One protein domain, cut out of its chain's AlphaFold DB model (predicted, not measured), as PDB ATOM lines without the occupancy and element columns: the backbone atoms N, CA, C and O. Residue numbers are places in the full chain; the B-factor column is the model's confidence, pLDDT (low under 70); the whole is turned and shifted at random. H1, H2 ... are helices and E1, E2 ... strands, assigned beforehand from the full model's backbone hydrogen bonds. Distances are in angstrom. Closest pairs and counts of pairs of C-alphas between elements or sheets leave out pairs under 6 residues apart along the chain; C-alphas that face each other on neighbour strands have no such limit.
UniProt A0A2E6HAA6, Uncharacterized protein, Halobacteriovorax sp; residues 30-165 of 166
ATOM      1  N   ALA A  30     168.574 189.381 147.157       47.91
ATOM      2  CA  ALA A  30     169.459 188.988 148.256       47.91
ATOM      3  C   ALA A  30     169.189 187.591 148.860       47.91
ATOM      4  O   ALA A  30     170.075 187.048 149.520       47.91
ATOM      5  N   LYS A  31     167.995 187.000 148.679       44.88
ATOM      6  CA  LYS A  31     167.648 185.688 149.270       44.88
ATOM      7  C   LYS A  31     167.888 184.487 148.354       44.88
ATOM      8  O   LYS A  31     167.799 183.360 148.828       44.88
ATOM      9  N   VAL A  32     168.242 184.695 147.088       52.66
ATOM     10  CA  VAL A  32     168.454 183.612 146.106       52.66
ATOM     11  C   VAL A  32     169.924 183.173 146.073       52.66
ATOM     12  O   VAL A  32     170.486 182.812 145.053       52.66
ATOM     13  N   ASN A  33     170.588 183.283 147.219       55.06
ATOM     14  CA  ASN A  33     172.030 183.449 147.263       55.06
ATOM     15  C   ASN A  33     172.784 182.117 147.401       55.06
ATOM     16  O   ASN A  33     173.805 181.900 146.764       55.06
ATOM     17  N   GLN A  34     172.256 181.188 148.196       56.50
ATOM     18  CA  GLN A  34     173.018 180.003 148.592       56.50
ATOM     19  C   GLN A  34     172.868 178.825 147.616       56.50
ATOM     20  O   GLN A  34     173.815 178.084 147.393       56.50
ATOM     21  N   GLU A  35     171.691 178.672 147.010       56.66
ATOM     22  CA  GLU A  35     171.389 177.572 146.082       56.66
ATOM     23  C   GLU A  35     171.788 177.903 144.633       56.66
ATOM     24  O   GLU A  35     172.105 177.013 143.855       56.66
ATOM     25  N   MET A  36     171.823 179.190 144.261       61.94
ATOM     26  CA  MET A  36     172.344 179.586 142.947       61.94
ATOM     27  C   MET A  36     173.864 179.510 142.895       61.94
ATOM     28  O   MET A  36     174.403 179.135 141.864       61.94
ATOM     29  N   GLN A  37     174.554 179.791 144.006       61.31
ATOM     30  CA  GLN A  37     176.014 179.683 144.083       61.31
ATOM     31  C   GLN A  37     176.529 178.259 143.842       61.31
ATOM     32  O   GLN A  37     177.620 178.106 143.305       61.31
ATOM     33  N   SER A  38     175.774 177.219 144.221       63.62
ATOM     34  CA  SER A  38     176.201 175.836 143.968       63.62
ATOM     35  C   SER A  38     176.095 175.444 142.496       63.62
ATOM     36  O   SER A  38     176.905 174.648 142.032       63.62
ATOM     37  N   ASN A  39     175.117 175.999 141.775       66.69
ATOM     38  CA  ASN A  39     174.881 175.679 140.365       66.69
ATOM     39  C   ASN A  39     175.599 176.649 139.417       66.69
ATOM     40  O   ASN A  39     175.899 176.276 138.290       66.69
ATOM     41  N   CYS A  40     175.890 177.867 139.878       70.75
ATOM     42  CA  CYS A  40     176.532 178.929 139.110       70.75
ATOM     43  C   CYS A  40     177.560 179.672 139.979       70.75
ATOM     44  O   CYS A  40     177.280 180.771 140.468       70.75
ATOM     45  N   PRO A  41     178.746 179.081 140.204       64.94
ATOM     46  CA  PRO A  41     179.772 179.652 141.079       64.94
ATOM     47  C   PRO A  41     180.356 180.971 140.542       64.94
ATOM     48  O   PRO A  41     180.759 181.821 141.338       64.94
ATOM     49  N   ASP A  42     180.353 181.157 139.217       61.62
ATOM     50  CA  ASP A  42     180.883 182.349 138.540       61.62
ATOM     51  C   ASP A  42     179.869 183.498 138.439       61.62
ATOM     52  O   ASP A  42     180.257 184.665 138.286       61.62
ATOM     53  N   ILE A  43     178.577 183.216 138.666       66.44
ATOM     54  CA  ILE A  43     177.619 184.260 139.036       66.44
ATOM     55  C   ILE A  43     177.974 184.687 140.455       66.44
ATOM     56  O   ILE A  43     177.401 184.259 141.460       66.44
ATOM     57  N   GLN A  44     178.952 185.588 140.544       57.84
ATOM     58  CA  GLN A  44     179.047 186.482 141.678       57.84
ATOM     59  C   GLN A  44     177.685 187.144 141.791       57.84
ATOM     60  O   GLN A  44     177.331 187.970 140.952       57.84
ATOM     61  N   LEU A  45     176.925 186.697 142.791       59.34
ATOM     62  CA  LEU A  45     175.894 187.435 143.498       59.34
ATOM     63  C   LEU A  45     175.549 188.735 142.789       59.34
ATOM     64  O   LEU A  45     176.312 189.694 142.911       59.34
ATOM     65  N   ILE A  46     174.441 188.762 142.044       68.50
ATOM     66  CA  ILE A  46     173.985 189.979 141.368       68.50
ATOM     67  C   ILE A  46     173.748 191.039 142.446       68.50
ATOM     68  O   ILE A  46     172.672 191.124 143.040       68.50
ATOM     69  N   ASP A  47     174.781 191.821 142.752       75.38
ATOM     70  CA  ASP A  47     174.684 192.931 143.677       75.38
ATOM     71  C   ASP A  47     173.817 193.966 142.962       75.38
ATOM     72  O   ASP A  47     174.177 194.402 141.862       75.38
ATOM     73  N   PRO A  48     172.692 194.402 143.556       80.19
ATOM     74  CA  PRO A  48     171.882 195.476 142.995       80.19
ATOM     75  C   PRO A  48     172.695 196.714 142.580       80.19
ATOM     76  O   PRO A  48     172.283 197.455 141.692       80.19
ATOM     77  N   LYS A  49     173.855 196.960 143.207       84.38
ATOM     78  CA  LYS A  49     174.775 198.059 142.873       84.38
ATOM     79  C   LYS A  49     175.515 197.873 141.547       84.38
ATOM     80  O   LYS A  49     175.994 198.871 141.002       84.38
ATOM     81  N   ASN A  50     175.637 196.644 141.056       86.12
ATOM     82  CA  ASN A  50     176.317 196.304 139.805       86.12
ATOM     83  C   ASN A  50     175.372 196.299 138.602       86.12
ATOM     84  O   ASN A  50     175.851 196.245 137.478       86.12
ATOM     85  N   ILE A  51     174.063 196.426 138.820       89.81
ATOM     86  CA  ILE A  51     173.075 196.550 137.747       89.81
ATOM     87  C   ILE A  51     173.177 197.958 137.139       89.81
ATOM     88  O   ILE A  51     173.054 198.962 137.849       89.81
ATOM     89  N   SER A  52     173.434 198.040 135.833       93.38
ATOM     90  CA  SER A  52     173.439 199.289 135.061       93.38
ATOM     91  C   SER A  52     172.038 199.619 134.543       93.38
ATOM     92  O   SER A  52     171.599 200.769 134.650       93.38
ATOM     93  N   SER A  53     171.315 198.615 134.045       93.44
ATOM     94  CA  SER A  53     169.964 198.758 133.512       93.44
ATOM     95  C   SER A  53     169.097 197.527 133.811       93.44
ATOM     96  O   SER A  53     169.587 196.436 134.110       93.44
ATOM     97  N   ARG A  54     167.777 197.734 133.801       92.12
ATOM     98  CA  ARG A  54     166.765 196.683 133.939       92.12
ATOM     99  C   ARG A  54     165.676 196.933 132.912       92.12
ATOM    100  O   ARG A  54     165.045 197.990 132.944       92.12
ATOM    101  N   GLU A  55     165.420 195.946 132.073       94.25
ATOM    102  CA  GLU A  55     164.359 195.964 131.074       94.25
ATOM    103  C   GLU A  55     163.305 194.913 131.419       94.25
ATOM    104  O   GLU A  55     163.623 193.750 131.652       94.25
ATOM    105  N   SER A  56     162.038 195.322 131.474       94.38
ATOM    106  CA  SER A  56     160.925 194.386 131.646       94.38
ATOM    107  C   SER A  56     160.630 193.724 130.304       94.38
ATOM    108  O   SER A  56     160.282 194.413 129.350       94.38
ATOM    109  N   LEU A  57     160.733 192.401 130.231       96.44
ATOM    110  CA  LEU A  57     160.439 191.643 129.014       96.44
ATOM    111  C   LEU A  57     158.981 191.191 128.994       96.44
ATOM    112  O   LEU A  57     158.306 191.318 127.974       96.44
ATOM    113  N   ALA A  58     158.482 190.713 130.132       97.44
ATOM    114  CA  ALA A  58     157.086 190.349 130.309       97.44
ATOM    115  C   ALA A  58     156.653 190.470 131.773       97.44
ATOM    116  O   ALA A  58     157.454 190.375 132.700       97.44
ATOM    117  N   HIS A  59     155.362 190.684 131.983       97.75
ATOM    118  CA  HIS A  59     154.705 190.662 133.279       97.75
ATOM    119  C   HIS A  59     153.305 190.075 133.098       97.75
ATOM    120  O   HIS A  59     152.446 190.698 132.472       97.75
ATOM    121  N   ASN A  60     153.077 188.878 133.631       97.88
ATOM    122  CA  ASN A  60     151.788 188.202 133.646       97.88
ATOM    123  C   ASN A  60     151.203 188.259 135.059       97.88
ATOM    124  O   ASN A  60     151.780 187.726 136.003       97.88
ATOM    125  N   ILE A  61     150.033 188.874 135.212       97.88
ATOM    126  CA  ILE A  61     149.287 188.866 136.471       97.88
ATOM    127  C   ILE A  61     147.979 188.132 136.244       97.88
ATOM    128  O   ILE A  61     147.153 188.535 135.423       97.88
ATOM    129  N   HIS A  62     147.776 187.085 137.027       97.69
ATOM    130  CA  HIS A  62     146.546 186.326 137.107       97.69
ATOM    131  C   HIS A  62     145.812 186.735 138.381       97.69
ATOM    132  O   HIS A  62     146.388 186.691 139.472       97.69
ATOM    133  N   TYR A  63     144.557 187.155 138.272       98.31
ATOM    134  CA  TYR A  63     143.811 187.665 139.417       98.31
ATOM    135  C   TYR A  63     142.339 187.266 139.380       98.31
ATOM    136  O   TYR A  63     141.751 187.071 138.319       98.31
ATOM    137  N   ARG A  64     141.741 187.168 140.568       98.31
ATOM    138  CA  ARG A  64     140.317 186.911 140.768       98.31
ATOM    139  C   ARG A  64     139.626 188.159 141.291       98.31
ATOM    140  O   ARG A  64     140.065 188.754 142.279       98.31
ATOM    141  N   LYS A  65     138.523 188.540 140.654       97.50
ATOM    142  CA  LYS A  65     137.696 189.681 141.047       97.50
ATOM    143  C   LYS A  65     136.229 189.335 140.852       97.50
ATOM    144  O   LYS A  65     135.858 188.823 139.803       97.50
ATOM    145  N   ASP A  66     135.422 189.566 141.883       96.75
ATOM    146  CA  ASP A  66     133.980 189.279 141.871       96.75
ATOM    147  C   ASP A  66     133.643 187.824 141.468       96.75
ATOM    148  O   ASP A  66     132.639 187.549 140.820       96.75
ATOM    149  N   GLY A  67     134.509 186.876 141.852       96.88
ATOM    150  CA  GLY A  67     134.366 185.448 141.539       96.88
ATOM    151  C   GLY A  67     134.830 185.037 140.137       96.88
ATOM    152  O   GLY A  67     134.891 183.843 139.854       96.88
ATOM    153  N   GLU A  68     135.208 185.986 139.284       97.81
ATOM    154  CA  GLU A  68     135.706 185.733 137.931       97.81
ATOM    155  C   GLU A  68     137.236 185.827 137.875       97.81
ATOM    156  O   GLU A  68     137.857 186.536 138.673       97.81
ATOM    157  N   VAL A  69     137.849 185.100 136.939       98.25
ATOM    158  CA  VAL A  69     139.305 185.049 136.766       98.25
ATOM    159  C   VAL A  69     139.713 185.830 135.521       98.25
ATOM    160  O   VAL A  69     139.096 185.726 134.461       98.25
ATOM    161  N   PHE A  70     140.762 186.633 135.662       98.50
ATOM    162  CA  PHE A  70     141.274 187.521 134.630       98.50
ATOM    163  C   PHE A  70     142.791 187.457 134.575       98.50
ATOM    164  O   PHE A  70     143.460 187.292 135.596       98.50
ATOM    165  N   ARG A  71     143.347 187.688 133.390       97.94
ATOM    166  CA  ARG A  71     144.791 187.831 133.193       97.94
ATOM    167  C   ARG A  71     145.082 189.196 132.611       97.94
ATOM    168  O   ARG A  71     144.459 189.596 131.631       97.94
ATOM    169  N   VAL A  72     146.068 189.891 133.154       97.94
ATOM    170  CA  VAL A  72     146.664 191.045 132.490       97.94
ATOM    171  C   VAL A  72     148.112 190.725 132.173       97.94
ATOM    172  O   VAL A  72     148.859 190.258 133.029       97.94
ATOM    173  N   ARG A  73     148.488 190.923 130.913       98.06
ATOM    174  CA  ARG A  73     149.822 190.638 130.405       98.06
ATOM    175  C   ARG A  73     150.406 191.904 129.809       98.06
ATOM    176  O   ARG A  73     149.790 192.513 128.936       98.06
ATOM    177  N   VAL A  74     151.596 192.265 130.262       98.00
ATOM    178  CA  VAL A  74     152.433 193.289 129.641       98.00
ATOM    179  C   VAL A  74     153.666 192.603 129.075       98.00
ATOM    180  O   VAL A  74     154.226 191.744 129.742       98.00
ATOM    181  N   PHE A  75     154.068 192.905 127.847       97.69
ATOM    182  CA  PHE A  75     155.273 192.323 127.255       97.69
ATOM    183  C   PHE A  75     155.903 193.249 126.229       97.69
ATOM    184  O   PHE A  75     155.216 194.073 125.624       97.69
ATOM    185  N   LEU A  76     157.205 193.094 126.026       97.12
ATOM    186  CA  LEU A  76     157.949 193.803 125.001       97.12
ATOM    187  C   LEU A  76     157.569 193.248 123.618       97.12
ATOM    188  O   LEU A  76     157.724 192.057 123.353       97.12
ATOM    189  N   GLU A  77     157.040 194.103 122.747       95.88
ATOM    190  CA  GLU A  77     156.701 193.785 121.360       95.88
ATOM    191  C   GLU A  77     157.548 194.635 120.412       95.88
ATOM    192  O   GLU A  77     157.675 195.850 120.590       95.88
ATOM    193  N   ASP A  78     158.097 194.005 119.376       95.25
ATOM    194  CA  ASP A  78     158.832 194.709 118.333       95.25
ATOM    195  C   ASP A  78     157.877 195.462 117.405       95.25
ATOM    196  O   ASP A  78     156.877 194.935 116.915       95.25
ATOM    197  N   GLY A  79     158.198 196.726 117.139       90.94
ATOM    198  CA  GLY A  79     157.462 197.565 116.207       90.94
ATOM    199  C   GLY A  79     158.373 198.257 115.203       90.94
ATOM    200  O   GLY A  79     159.591 198.312 115.352       90.94
ATOM    201  N   ASN A  80     157.759 198.887 114.199       90.31
ATOM    202  CA  ASN A  80     158.479 199.597 113.131       90.31
ATOM    203  C   ASN A  80     159.419 200.716 113.629       90.31
ATOM    204  O   ASN A  80     160.319 201.120 112.902       90.31
ATOM    205  N   ASN A  81     159.201 201.230 114.844       91.00
ATOM    206  CA  ASN A  81     159.990 202.307 115.457       91.00
ATOM    207  C   ASN A  81     160.745 201.822 116.708       91.00
ATOM    208  O   ASN A  81     160.933 202.596 117.646       91.00
ATOM    209  N   GLY A  82     161.117 200.541 116.739       92.62
ATOM    210  CA  GLY A  82     161.677 199.877 117.911       92.62
ATOM    211  C   GLY A  82     160.618 199.195 118.774       92.62
ATOM    212  O   GLY A  82     159.412 199.250 118.486       92.62
ATOM    213  N   SER A  83     161.097 198.538 119.823       94.44
ATOM    214  CA  SER A  83     160.286 197.746 120.740       94.44
ATOM    215  C   SER A  83     159.501 198.637 121.709       94.44
ATOM    216  O   SER A  83     159.881 199.778 121.984       94.44
ATOM    217  N   PHE A  84     158.359 198.150 122.184       94.69
ATOM    218  CA  PHE A  84     157.484 198.867 123.110       94.69
ATOM    219  C   PHE A  84     156.740 197.898 124.025       94.69
ATOM    220  O   PHE A  84     156.530 196.740 123.671       94.69
ATOM    221  N   GLN A  85     156.291 198.367 125.186       96.50
ATOM    222  CA  GLN A  85     155.476 197.552 126.088       96.50
ATOM    223  C   GLN A  85     154.035 197.473 125.584       96.50
ATOM    224  O   GLN A  85     153.364 198.496 125.424       96.50
ATOM    225  N   LYS A  86     153.531 196.262 125.368       97.38
ATOM    226  CA  LYS A  86     152.154 195.988 124.965       97.38
ATOM    227  C   LYS A  86     151.353 195.394 126.105       97.38
ATOM    228  O   LYS A  86     151.774 194.420 126.712       97.38
ATOM    229  N   LEU A  87     150.169 195.945 126.340       98.31
ATOM    230  CA  LEU A  87     149.178 195.462 127.291       98.31
ATOM    231  C   LEU A  87     148.121 194.613 126.582       98.31
ATOM    232  O   LEU A  87     147.529 195.046 125.593       98.31
ATOM    233  N   VAL A  88     147.813 193.448 127.146       98.19
ATOM    234  CA  VAL A  88     146.644 192.641 126.785       98.19
ATOM    235  C   VAL A  88     145.917 192.221 128.056       98.19
ATOM    236  O   VAL A  88     146.538 191.842 129.047       98.19
ATOM    237  N   HIS A  89     144.592 192.297 128.027       98.38
ATOM    238  CA  HIS A  89     143.724 191.925 129.136       98.38
ATOM    239  C   HIS A  89     142.809 190.787 128.692       98.38
ATOM    240  O   HIS A  89     142.256 190.830 127.594       98.38
ATOM    241  N   TYR A  90     142.657 189.778 129.538       98.44
ATOM    242  CA  TYR A  90     141.863 188.591 129.278       98.44
ATOM    243  C   TYR A  90     140.892 188.338 130.424       98.44
ATOM    244  O   TYR A  90     141.217 188.584 131.586       98.44
ATOM    245  N   LYS A  91     139.746 187.756 130.091       98.31
ATOM    246  CA  LYS A  91     138.853 187.076 131.027       98.31
ATOM    247  C   LYS A  91     138.888 185.583 130.738       98.31
ATOM    248  O   LYS A  91     138.807 185.197 129.575       98.31
ATOM    249  N   GLU A  92     138.993 184.760 131.765       97.81
ATOM    250  CA  GLU A  92     138.878 183.315 131.604       97.81
ATOM    251  C   GLU A  92     137.420 182.872 131.587       97.81
ATOM    252  O   GLU A  92     136.573 183.428 132.294       97.81
ATOM    253  N   ASP A  93     137.124 181.857 130.783       96.50
ATOM    254  CA  ASP A  93     135.882 181.109 130.919       96.50
ATOM    255  C   ASP A  93     135.996 179.997 131.976       96.50
ATOM    256  O   ASP A  93     136.965 179.896 132.728       96.50
ATOM    257  N   LYS A  94     134.954 179.166 132.070       94.94
ATOM    258  CA  LYS A  94     134.856 178.099 133.075       94.94
ATOM    259  C   LYS A  94     135.900 176.995 132.893       94.94
ATOM    260  O   LYS A  94     136.180 176.295 133.861       94.94
ATOM    261  N   ASP A  95     136.456 176.864 131.692       95.25
ATOM    262  CA  ASP A  95     137.477 175.873 131.356       95.25
ATOM    263  C   ASP A  95     138.897 176.461 131.491       95.25
ATOM    264  O   ASP A  95     139.886 175.786 131.209       95.25
ATOM    265  N   GLY A  96     139.013 177.720 131.939       92.19
ATOM    266  CA  GLY A  96     140.282 178.436 132.077       92.19
ATOM    267  C   GLY A  96     140.824 178.976 130.752       92.19
ATOM    268  O   GLY A  96     141.996 179.360 130.674       92.19
ATOM    269  N   PHE A  97     140.012 179.001 129.688       95.81
ATOM    270  CA  PHE A  97     140.447 179.510 128.394       95.81
ATOM    271  C   PHE A  97     140.377 181.049 128.366       95.81
ATOM    272  O   PHE A  97     139.348 181.629 128.730       95.81
ATOM    273  N   PRO A  98     141.450 181.746 127.943       96.94
ATOM    274  CA  PRO A  98     141.512 183.201 127.996       96.94
ATOM    275  C   PRO A  98     140.842 183.860 126.780       96.94
ATOM    276  O   PRO A  98     141.256 183.679 125.637       96.94
ATOM    277  N   HIS A  99     139.874 184.736 127.040       97.88
ATOM    278  CA  HIS A  99     139.207 185.576 126.041       97.88
ATOM    279  C   HIS A  99     139.703 187.016 126.137       97.88
ATOM    280  O   HIS A  99     139.620 187.632 127.201       97.88
ATOM    281  N   ILE A 100     140.213 187.567 125.031       97.88
ATOM    282  CA  ILE A 100     140.734 188.941 124.993       97.88
ATOM    283  C   ILE A 100     139.599 189.933 125.253       97.88
ATOM    284  O   ILE A 100     138.586 189.946 124.553       97.88
ATOM    285  N   LEU A 101     139.810 190.816 126.225       97.75
ATOM    286  CA  LEU A 101     138.950 191.955 126.492       97.75
ATOM    287  C   LEU A 101     139.485 193.201 125.774       97.75
ATOM    288  O   LEU A 101     140.691 193.466 125.802       97.75
ATOM    289  N   PRO A 102     138.606 193.997 125.145       96.62
ATOM    290  CA  PRO A 102     139.023 195.205 124.454       96.62
ATOM    291  C   PRO A 102     139.576 196.235 125.441       96.62
ATOM    292  O   PRO A 102     139.028 196.456 126.523       96.62
ATOM    293  N   LEU A 103     140.647 196.907 125.027       96.38
ATOM    294  CA  LEU A 103     141.232 198.037 125.740       96.38
ATOM    295  C   LEU A 103     140.832 199.352 125.058       96.38
ATOM    296  O   LEU A 103     140.612 199.375 123.842       96.38
ATOM    297  N   PRO A 104     140.746 200.468 125.802       95.12
ATOM    298  CA  PRO A 104     140.610 201.784 125.197       95.12
ATOM    299  C   PRO A 104     141.762 202.044 124.223       95.12
ATOM    300  O   PRO A 104     142.917 201.760 124.531       95.12
ATOM    301  N   LYS A 105     141.451 202.633 123.068       91.38
ATOM    302  CA  LYS A 105     142.440 202.907 122.021       91.38
ATOM    303  C   LYS A 105     143.616 203.734 122.553       91.38
ATOM    304  O   LYS A 105     143.412 204.788 123.159       91.38
ATOM    305  N   GLY A 106     144.834 203.285 122.274       90.56
ATOM    306  CA  GLY A 106     146.083 203.897 122.718       90.56
ATOM    307  C   GLY A 106     146.506 203.526 124.142       90.56
ATOM    308  O   GLY A 106     147.551 203.995 124.581       90.56
ATOM    309  N   LYS A 107     145.732 202.715 124.877       93.25
ATOM    310  CA  LYS A 107     146.117 202.197 126.205       93.25
ATOM    311  C   LYS A 107     146.796 200.830 126.139       93.25
ATOM    312  O   LYS A 107     147.363 200.387 127.131       93.25
ATOM    313  N   GLU A 108     146.760 200.190 124.977       94.75
ATOM    314  CA  GLU A 108     147.456 198.944 124.673       94.75
ATOM    315  C   GLU A 108     148.976 199.107 124.568       94.75
ATOM    316  O   GLU A 108     149.686 198.113 124.643       94.75
ATOM    317  N   ARG A 109     149.489 200.331 124.389       95.50
ATOM    318  CA  ARG A 109     150.914 200.620 124.189       95.50
ATOM    319  C   ARG A 109     151.445 201.503 125.310       95.50
ATOM    320  O   ARG A 109     150.850 202.534 125.604       95.50
ATOM    321  N   GLU A 110     152.582 201.111 125.877       95.19
ATOM    322  CA  GLU A 110     153.255 201.777 126.999       95.19
ATOM    323  C   GLU A 110     152.302 202.061 128.176       95.19
ATOM    324  O   GLU A 110     152.096 203.221 128.554       95.19
ATOM    325  N   PRO A 111     151.654 201.023 128.749       95.69
ATOM    326  CA  PRO A 111     150.728 201.214 129.859       95.69
ATOM    327  C   PRO A 111     151.455 201.805 131.074       95.69
ATOM    328  O   PRO A 111     152.515 201.325 131.477       95.69
ATOM    329  N   SER A 112     150.870 202.825 131.708       95.06
ATOM    330  CA  SER A 112     151.421 203.337 132.967       95.06
ATOM    331  C   SER A 112     151.229 202.325 134.098       95.06
ATOM    332  O   SER A 112     150.284 201.529 134.090       95.06
ATOM    333  N   ALA A 113     152.092 202.387 135.114       92.88
ATOM    334  CA  ALA A 113     151.986 201.519 136.283       92.88
ATOM    335  C   ALA A 113     150.654 201.711 137.032       92.88
ATOM    336  O   ALA A 113     150.074 200.736 137.510       92.88
ATOM    337  N   GLU A 114     150.130 202.942 137.110       95.81
ATOM    338  CA  GLU A 114     148.816 203.192 137.715       95.81
ATOM    339  C   GLU A 114     147.692 202.553 136.899       95.81
ATOM    340  O   GLU A 114     146.769 201.972 137.472       95.81
ATOM    341  N   TYR A 115     147.778 202.636 135.567       96.06
ATOM    342  CA  TYR A 115     146.783 202.036 134.690       96.06
ATOM    343  C   TYR A 115     146.787 200.512 134.810       96.06
ATOM    344  O   TYR A 115     145.728 199.923 135.006       96.06
ATOM    345  N   LEU A 116     147.964 199.880 134.805       95.75
ATOM    346  CA  LEU A 116     148.098 198.442 135.030       95.75
ATOM    347  C   LEU A 116     147.527 198.031 136.398       95.75
ATOM    348  O   LEU A 116     146.714 197.113 136.482       95.75
ATOM    349  N   LYS A 117     147.863 198.768 137.464       95.94
ATOM    350  CA  LYS A 117     147.360 198.498 138.819       95.94
ATOM    351  C   LYS A 117     145.840 198.604 138.935       95.94
ATOM    352  O   LYS A 117     145.250 197.946 139.788       95.94
ATOM    353  N   SER A 118     145.196 199.408 138.088       96.88
ATOM    354  CA  SER A 118     143.741 199.581 138.121       96.88
ATOM    355  C   SER A 118     142.960 198.297 137.799       96.88
ATOM    356  O   SER A 118     141.856 198.128 138.313       96.88
ATOM    357  N   PHE A 119     143.539 197.365 137.030       96.88
ATOM    358  CA  PHE A 119     142.886 196.104 136.650       96.88
ATOM    359  C   PHE A 119     142.636 195.187 137.853       96.88
ATOM    360  O   PHE A 119     141.531 194.679 138.041       96.88
ATOM    361  N   TYR A 120     143.645 195.037 138.706       96.62
ATOM    362  CA  TYR A 120     143.641 194.123 139.851       96.62
ATOM    363  C   TYR A 120     143.558 194.855 141.200       96.62
ATOM    364  O   TYR A 120     143.822 194.281 142.257       96.62
ATOM    365  N   ALA A 121     143.169 196.131 141.201       96.69
ATOM    366  CA  ALA A 121     142.889 196.853 142.435       96.69
ATOM    367  C   ALA A 121     141.714 196.192 143.180       96.69
ATOM    368  O   ALA A 121     140.610 196.072 142.636       96.69
ATOM    369  N   GLY A 122     141.971 195.765 144.421       95.94
ATOM    370  CA  GLY A 122     141.009 195.038 145.259       95.94
ATOM    371  C   GLY A 122     140.787 193.575 144.859       95.94
ATOM    372  O   GLY A 122     139.906 192.938 145.425       95.94
ATOM    373  N   ALA A 123     141.551 193.050 143.898       97.75
ATOM    374  CA  ALA A 123     141.476 191.658 143.472       97.75
ATOM    375  C   ALA A 123     142.392 190.753 144.313       97.75
ATOM    376  O   ALA A 123     143.377 191.205 144.903       97.75
ATOM    377  N   GLU A 124     142.092 189.458 144.317       98.00
ATOM    378  CA  GLU A 124     142.996 188.416 144.803       98.00
ATOM    379  C   GLU A 124     144.002 188.087 143.692       98.00
ATOM    380  O   GLU A 124     143.604 187.689 142.598       98.00
ATOM    381  N   ILE A 125     145.299 188.254 143.949       97.44
ATOM    382  CA  ILE A 125     146.339 187.852 142.994       97.44
ATOM    383  C   ILE A 125     146.553 186.345 143.125       97.44
ATOM    384  O   ILE A 125     146.984 185.869 144.171       97.44
ATOM    385  N   LEU A 126     146.251 185.611 142.058       96.69
ATOM    386  CA  LEU A 126     146.426 184.161 141.982       96.69
ATOM    387  C   LEU A 126     147.845 183.790 141.535       96.69
ATOM    388  O   LEU A 126     148.383 182.769 141.957       96.69
ATOM    389  N   HIS A 127     148.438 184.606 140.661       96.12
ATOM    390  CA  HIS A 127     149.766 184.379 140.097       96.12
ATOM    391  C   HIS A 127     150.375 185.705 139.619       96.12
ATOM    392  O   HIS A 127     149.683 186.511 138.996       96.12
ATOM    393  N   ASP A 128     151.654 185.935 139.907       96.88
ATOM    394  CA  ASP A 128     152.425 187.104 139.462       96.88
ATOM    395  C   ASP A 128     153.768 186.634 138.895       96.88
ATOM    396  O   ASP A 128     154.653 186.241 139.653       96.88
ATOM    397  N   GLU A 129     153.911 186.662 137.576       97.06
ATOM    398  CA  GLU A 129     155.113 186.238 136.860       97.06
ATOM    399  C   GLU A 129     155.756 187.424 136.143       97.06
ATOM    400  O   GLU A 129     155.081 188.182 135.448       97.06
ATOM    401  N   LYS A 130     157.068 187.589 136.295       96.88
ATOM    402  CA  LYS A 130     157.835 188.678 135.685       96.88
ATOM    403  C   LYS A 130     159.084 188.137 135.029       96.88
ATOM    404  O   LYS A 130     159.904 187.532 135.708       96.88
ATOM    405  N   ASP A 131     159.281 188.508 133.776       96.62
ATOM    406  CA  ASP A 131     160.526 188.312 133.054       96.62
ATOM    407  C   ASP A 131     161.212 189.653 132.871       96.62
ATOM    408  O   ASP A 131     160.606 190.637 132.429       96.62
ATOM    409  N   TYR A 132     162.495 189.714 133.188       95.00
ATOM    410  CA  TYR A 132     163.283 190.910 132.959       95.00
ATOM    411  C   TYR A 132     164.722 190.574 132.602       95.00
ATOM    412  O   TYR A 132     165.281 189.563 133.026       95.00
ATOM    413  N   ARG A 133     165.325 191.471 131.827       94.94
ATOM    414  CA  ARG A 133     166.746 191.459 131.512       94.94
ATOM    415  C   ARG A 133     167.464 192.466 132.392       94.94
ATOM    416  O   ARG A 133     167.002 193.597 132.564       94.94
ATOM    417  N   LEU A 134     168.578 192.045 132.962       93.19
ATOM    418  CA  LEU A 134     169.518 192.889 133.671       93.19
ATOM    419  C   LEU A 134     170.756 193.063 132.808       93.19
ATOM    420  O   LEU A 134     171.321 192.083 132.329       93.19
ATOM    421  N   GLU A 135     171.188 194.304 132.669       93.19
ATOM    422  CA  GLU A 135     172.516 194.636 132.177       93.19
ATOM    423  C   GLU A 135     173.371 194.994 133.393       93.19
ATOM    424  O   GLU A 135     172.948 195.757 134.274       93.19
ATOM    425  N   LEU A 136     174.562 194.413 133.479       90.56
ATOM    426  CA  LEU A 136     175.522 194.707 134.530       90.56
ATOM    427  C   LEU A 136     176.529 195.762 134.061       90.56
ATOM    428  O   LEU A 136     176.773 195.963 132.874       90.56
ATOM    429  N   LYS A 137     177.161 196.448 135.013       90.00
ATOM    430  CA  LYS A 137     178.190 197.466 134.742       90.00
ATOM    431  C   LYS A 137     179.441 196.913 134.063       90.00
ATOM    432  O   LYS A 137     180.188 197.692 133.479       90.00
ATOM    433  N   ASP A 138     179.684 195.613 134.180       88.75
ATOM    434  CA  ASP A 138     180.777 194.911 133.507       88.75
ATOM    435  C   ASP A 138     180.405 194.447 132.083       88.75
ATOM    436  O   ASP A 138     181.245 193.871 131.396       88.75
ATOM    437  N   GLY A 139     179.181 194.737 131.623       89.31
ATOM    438  CA  GLY A 139     178.686 194.409 130.286       89.31
ATOM    439  C   GLY A 139     178.027 193.035 130.168       89.31
ATOM    440  O   GLY A 139     177.586 192.679 129.076       89.31
ATOM    441  N   ARG A 140     177.939 192.254 131.252       88.38
ATOM    442  CA  ARG A 140     177.180 190.997 131.243       88.38
ATOM    443  C   ARG A 140     175.679 191.254 131.179       88.38
ATOM    444  O   ARG A 140     175.174 192.218 131.759       88.38
ATOM    445  N   GLU A 141     174.971 190.338 130.527       92.19
ATOM    446  CA  GLU A 141     173.511 190.312 130.482       92.19
ATOM    447  C   GLU A 141     172.989 189.076 131.212       92.19
ATOM    448  O   GLU A 141     173.525 187.973 131.090       92.19
ATOM    449  N   ILE A 142     171.928 189.271 131.988       91.31
ATOM    450  CA  ILE A 142     171.290 188.204 132.751       91.31
ATOM    451  C   ILE A 142     169.785 188.305 132.554       91.31
ATOM    452  O   ILE A 142     169.183 189.346 132.816       91.31
ATOM    453  N   SER A 143     169.163 187.216 132.117       93.31
ATOM    454  CA  SER A 143     167.706 187.104 132.050       93.31
ATOM    455  C   SER A 143     167.189 186.398 133.295       93.31
ATOM    456  O   SER A 143     167.737 185.373 133.697       93.31
ATOM    457  N   ILE A 144     166.146 186.947 133.911       92.94
ATOM    458  CA  ILE A 144     165.561 186.433 135.151       92.94
ATOM    459  C   ILE A 144     164.049 186.311 134.985       92.94
ATOM    460  O   ILE A 144     163.406 187.262 134.538       92.94
ATOM    461  N   SER A 145     163.504 185.178 135.427       93.00
ATOM    462  CA  SER A 145     162.066 184.986 135.622       93.00
ATOM    463  C   SER A 145     161.754 184.853 137.108       93.00
ATOM    464  O   SER A 145     162.351 184.043 137.828       93.00
ATOM    465  N   GLU A 146     160.798 185.647 137.573       93.06
ATOM    466  CA  GLU A 146     160.232 185.584 138.913       93.06
ATOM    467  C   GLU A 146     158.798 185.070 138.857       93.06
ATOM    468  O   GLU A 146     157.995 185.614 138.111       93.06
ATOM    469  N   ILE A 147     158.448 184.117 139.721       93.00
ATOM    470  CA  ILE A 147     157.063 183.715 139.985       93.00
ATOM    471  C   ILE A 147     156.754 183.984 141.455       93.00
ATOM    472  O   ILE A 147     157.450 183.519 142.361       93.00
ATOM    473  N   ASN A 148     155.703 184.761 141.709       91.38
ATOM    474  CA  ASN A 148     155.251 185.177 143.036       91.38
ATOM    475  C   ASN A 148     156.391 185.767 143.889       91.38
ATOM    476  O   ASN A 148     156.516 185.496 145.085       91.38
ATOM    477  N   GLY A 149     157.258 186.559 143.245       87.19
ATOM    478  CA  GLY A 149     158.412 187.216 143.866       87.19
ATOM    479  C   GLY A 149     159.606 186.301 144.163       87.19
ATOM    480  O   GLY A 149     160.542 186.737 144.834       87.19
ATOM    481  N   LYS A 150     159.592 185.049 143.692       87.75
ATOM    482  CA  LYS A 150     160.724 184.119 143.782       87.75
ATOM    483  C   LYS A 150     161.356 183.945 142.412       87.75
ATOM    484  O   LYS A 150     160.641 183.689 141.452       87.75
ATOM    485  N   ILE A 151     162.681 184.027 142.333       86.94
ATOM    486  CA  ILE A 151     163.406 183.688 141.104       86.94
ATOM    487  C   ILE A 151     163.264 182.186 140.861       86.94
ATOM    488  O   ILE A 151     163.670 181.382 141.703       86.94
ATOM    489  N   VAL A 152     162.681 181.838 139.719       88.31
ATOM    490  CA  VAL A 152     162.524 180.455 139.250       88.31
ATOM    491  C   VAL A 152     163.444 180.162 138.077       88.31
ATOM    492  O   VAL A 152     163.885 179.028 137.931       88.31
ATOM    493  N   LYS A 153     163.793 181.185 137.290       89.12
ATOM    494  CA  LYS A 153     164.720 181.056 136.173       89.12
ATOM    495  C   LYS A 153     165.781 182.135 136.213       89.12
ATOM    496  O   LYS A 153     165.479 183.301 136.470       89.12
ATOM    497  N   LEU A 154     167.008 181.744 135.914       90.25
ATOM    498  CA  LEU A 154     168.094 182.653 135.611       90.25
ATOM    499  C   LEU A 154     168.913 182.079 134.464       90.25
ATOM    500  O   LEU A 154     169.264 180.904 134.490       90.25
ATOM    501  N   ASN A 155     169.235 182.921 133.490       89.31
ATOM    502  CA  ASN A 155     170.106 182.575 132.379       89.31
ATOM    503  C   ASN A 155     171.155 183.671 132.169       89.31
ATOM    504  O   ASN A 155     170.794 184.845 132.036       89.31
ATOM    505  N   SER A 156     172.426 183.284 132.098       88.00
ATOM    506  CA  SER A 156     173.520 184.131 131.629       88.00
ATOM    507  C   SER A 156     174.431 183.319 130.719       88.00
ATOM    508  O   SER A 156     175.061 182.357 131.152       88.00
ATOM    509  N   GLU A 157     174.499 183.718 129.451       83.38
ATOM    510  CA  GLU A 157     175.336 183.046 128.455       83.38
ATOM    511  C   GLU A 157     176.825 183.285 128.728       83.38
ATOM    512  O   GLU A 157     177.642 182.388 128.549       83.38
ATOM    513  N   GLN A 158     177.184 184.487 129.194       83.62
ATOM    514  CA  GLN A 158     178.570 184.854 129.491       83.62
ATOM    515  C   GLN A 158     179.145 184.083 130.684       83.62
ATOM    516  O   GLN A 158     180.351 183.852 130.723       83.62
ATOM    517  N   ASP A 159     178.291 183.702 131.635       79.12
ATOM    518  CA  ASP A 159     178.674 182.957 132.836       79.12
ATOM    519  C   ASP A 159     178.392 181.440 132.702       79.12
ATOM    520  O   ASP A 159     178.488 180.727 133.699       79.12
ATOM    521  N   ASP A 160     178.004 180.957 131.505       79.81
ATOM    522  CA  ASP A 160     177.578 179.569 131.216       79.81
ATOM    523  C   ASP A 160     176.634 178.999 132.294       79.81
ATOM    524  O   ASP A 160     176.795 177.892 132.811       79.81
ATOM    525  N   CYS A 161     175.659 179.818 132.695       82.12
ATOM    526  CA  CYS A 161     174.785 179.538 133.823       82.12
ATOM    527  C   CYS A 161     173.322 179.523 133.395       82.12
ATOM    528  O   CYS A 161     172.766 180.542 132.971       82.12
ATOM    529  N   LEU A 162     172.672 178.385 133.635       82.94
ATOM    530  CA  LEU A 162     171.230 178.222 133.533       82.94
ATOM    531  C   LEU A 162     170.696 177.573 134.810       82.94
ATOM    532  O   LEU A 162     171.072 176.460 135.173       82.94
ATOM    533  N   ILE A 163     169.779 178.266 135.473       83.88
ATOM    534  CA  ILE A 163     169.009 177.744 136.598       83.88
ATOM    535  C   ILE A 163     167.545 177.818 136.209       83.88
ATOM    536  O   ILE A 163     167.061 178.882 135.836       83.88
ATOM    537  N   GLU A 164     166.842 176.700 136.331       81.50
ATOM    538  CA  GLU A 164     165.405 176.598 136.098       81.50
ATOM    539  C   GLU A 164     164.818 175.697 137.186       81.50
ATOM    540  O   GLU A 164     165.304 174.591 137.421       81.50
ATOM    541  N   LYS A 165     163.836 176.220 137.917       78.12
ATOM    542  CA  LYS A 165     163.141 175.529 139.000       78.12
ATOM    543  C   LYS A 165     161.689 175.320 138.600       78.12
ATOM    544  O   LYS A 165     161.047 176.267 138.147       78.12
TER     545      LYS A 165
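AT A GLANCE: This is residues 30 to 165 of the 166 residues of an uncharacterized protein of Halobacteriovorax sp (UniProt A0A2E6HAA6). The model is built on one long, twisted sheet of eight strands, with E1 and E5 side by side through its middle, E2, E3 and E4 on one side of them and E6, E7 and E8 on the other. H2, on the long way from E4 to E5, only grazes the sheet with its residues 116 to 119, near E2, E1 and E3, and H1 only grazes it at its E8 end with residues 35 to 39. The printed part has 136 residues, with named elements in the order H1 E1 E2 E3 E4 H2 E5 E6 E7 E8. The sheet's order is E4 E3 E2 E1 E5 E6 E7 E8, all antiparallel, and the class is mostly strand. The whole is only just loose, close to compact, with a radius of gyration of the C-alphas of 17.2 A and spans of 46 by 36 by 24 A.

HOW THE PARTS SIT: Start at H1, residues 33 to 39, which only grazes the sheet; its closest C-alphas to E8, residues 161 to 164, are Asn 39 and Ile 163, 7.3 A apart. Next find E1, residues 51 to 65, which bends by 55 degrees at residue 57. E2, residues 68 to 79, makes a hairpin with E1, where N 61 and O 72 are 2.8 A apart. E3, residues 82 to 92, makes a hairpin with E2, with N 73 and O 88 at 2.9 A. The edge strand E4, residues 98 to 101, ends this meander, each strand the antiparallel neighbour of the one before; N 99 and O 91 are 2.8 A apart. H2, residues 113 to 119, only grazes the sheet; the C-alphas of Phe 119 and Val 72 of E2 are its closest, at 7.6 A. E5, residues 124 to 136, pairs with E1, with N 60 and O 129 at 2.8 A, and opens a second meander. In it E6, residues 141 to 147, has N 144 and O 132 at 2.9 A, E7, residues 150 to 156, has N 155 and O 143 at 2.9 A, and E8 has N 163 and O 154 at 2.9 A. O i to N i+4 pairs are within hydrogen-bond range in 0 of 3 in H1, with 1 of 4 O i to N i+3 pairs, and in 2 of 3 in H2.

IN THESE COORDINATES: Find C-alpha 33 at (172.030, 183.449, 147.263), where H1 begins. C-alpha 51 at (173.075, 196.550, 137.747) begins E1, 36.2 A long; E5 measures 34.7 A, E2 32.9 A and E3 31.3 A. E8 ends at C-alpha 164, (165.405, 176.598, 136.098).

THE WHOLE: The farthest C-alphas, of Lys 94 and Asp 138, are 48.9 A apart. The printed part has no cut. The links H1 to E1 and E4 to H2 are long. Residues 30 to 39 and 41 to 46 have pLDDT under 70.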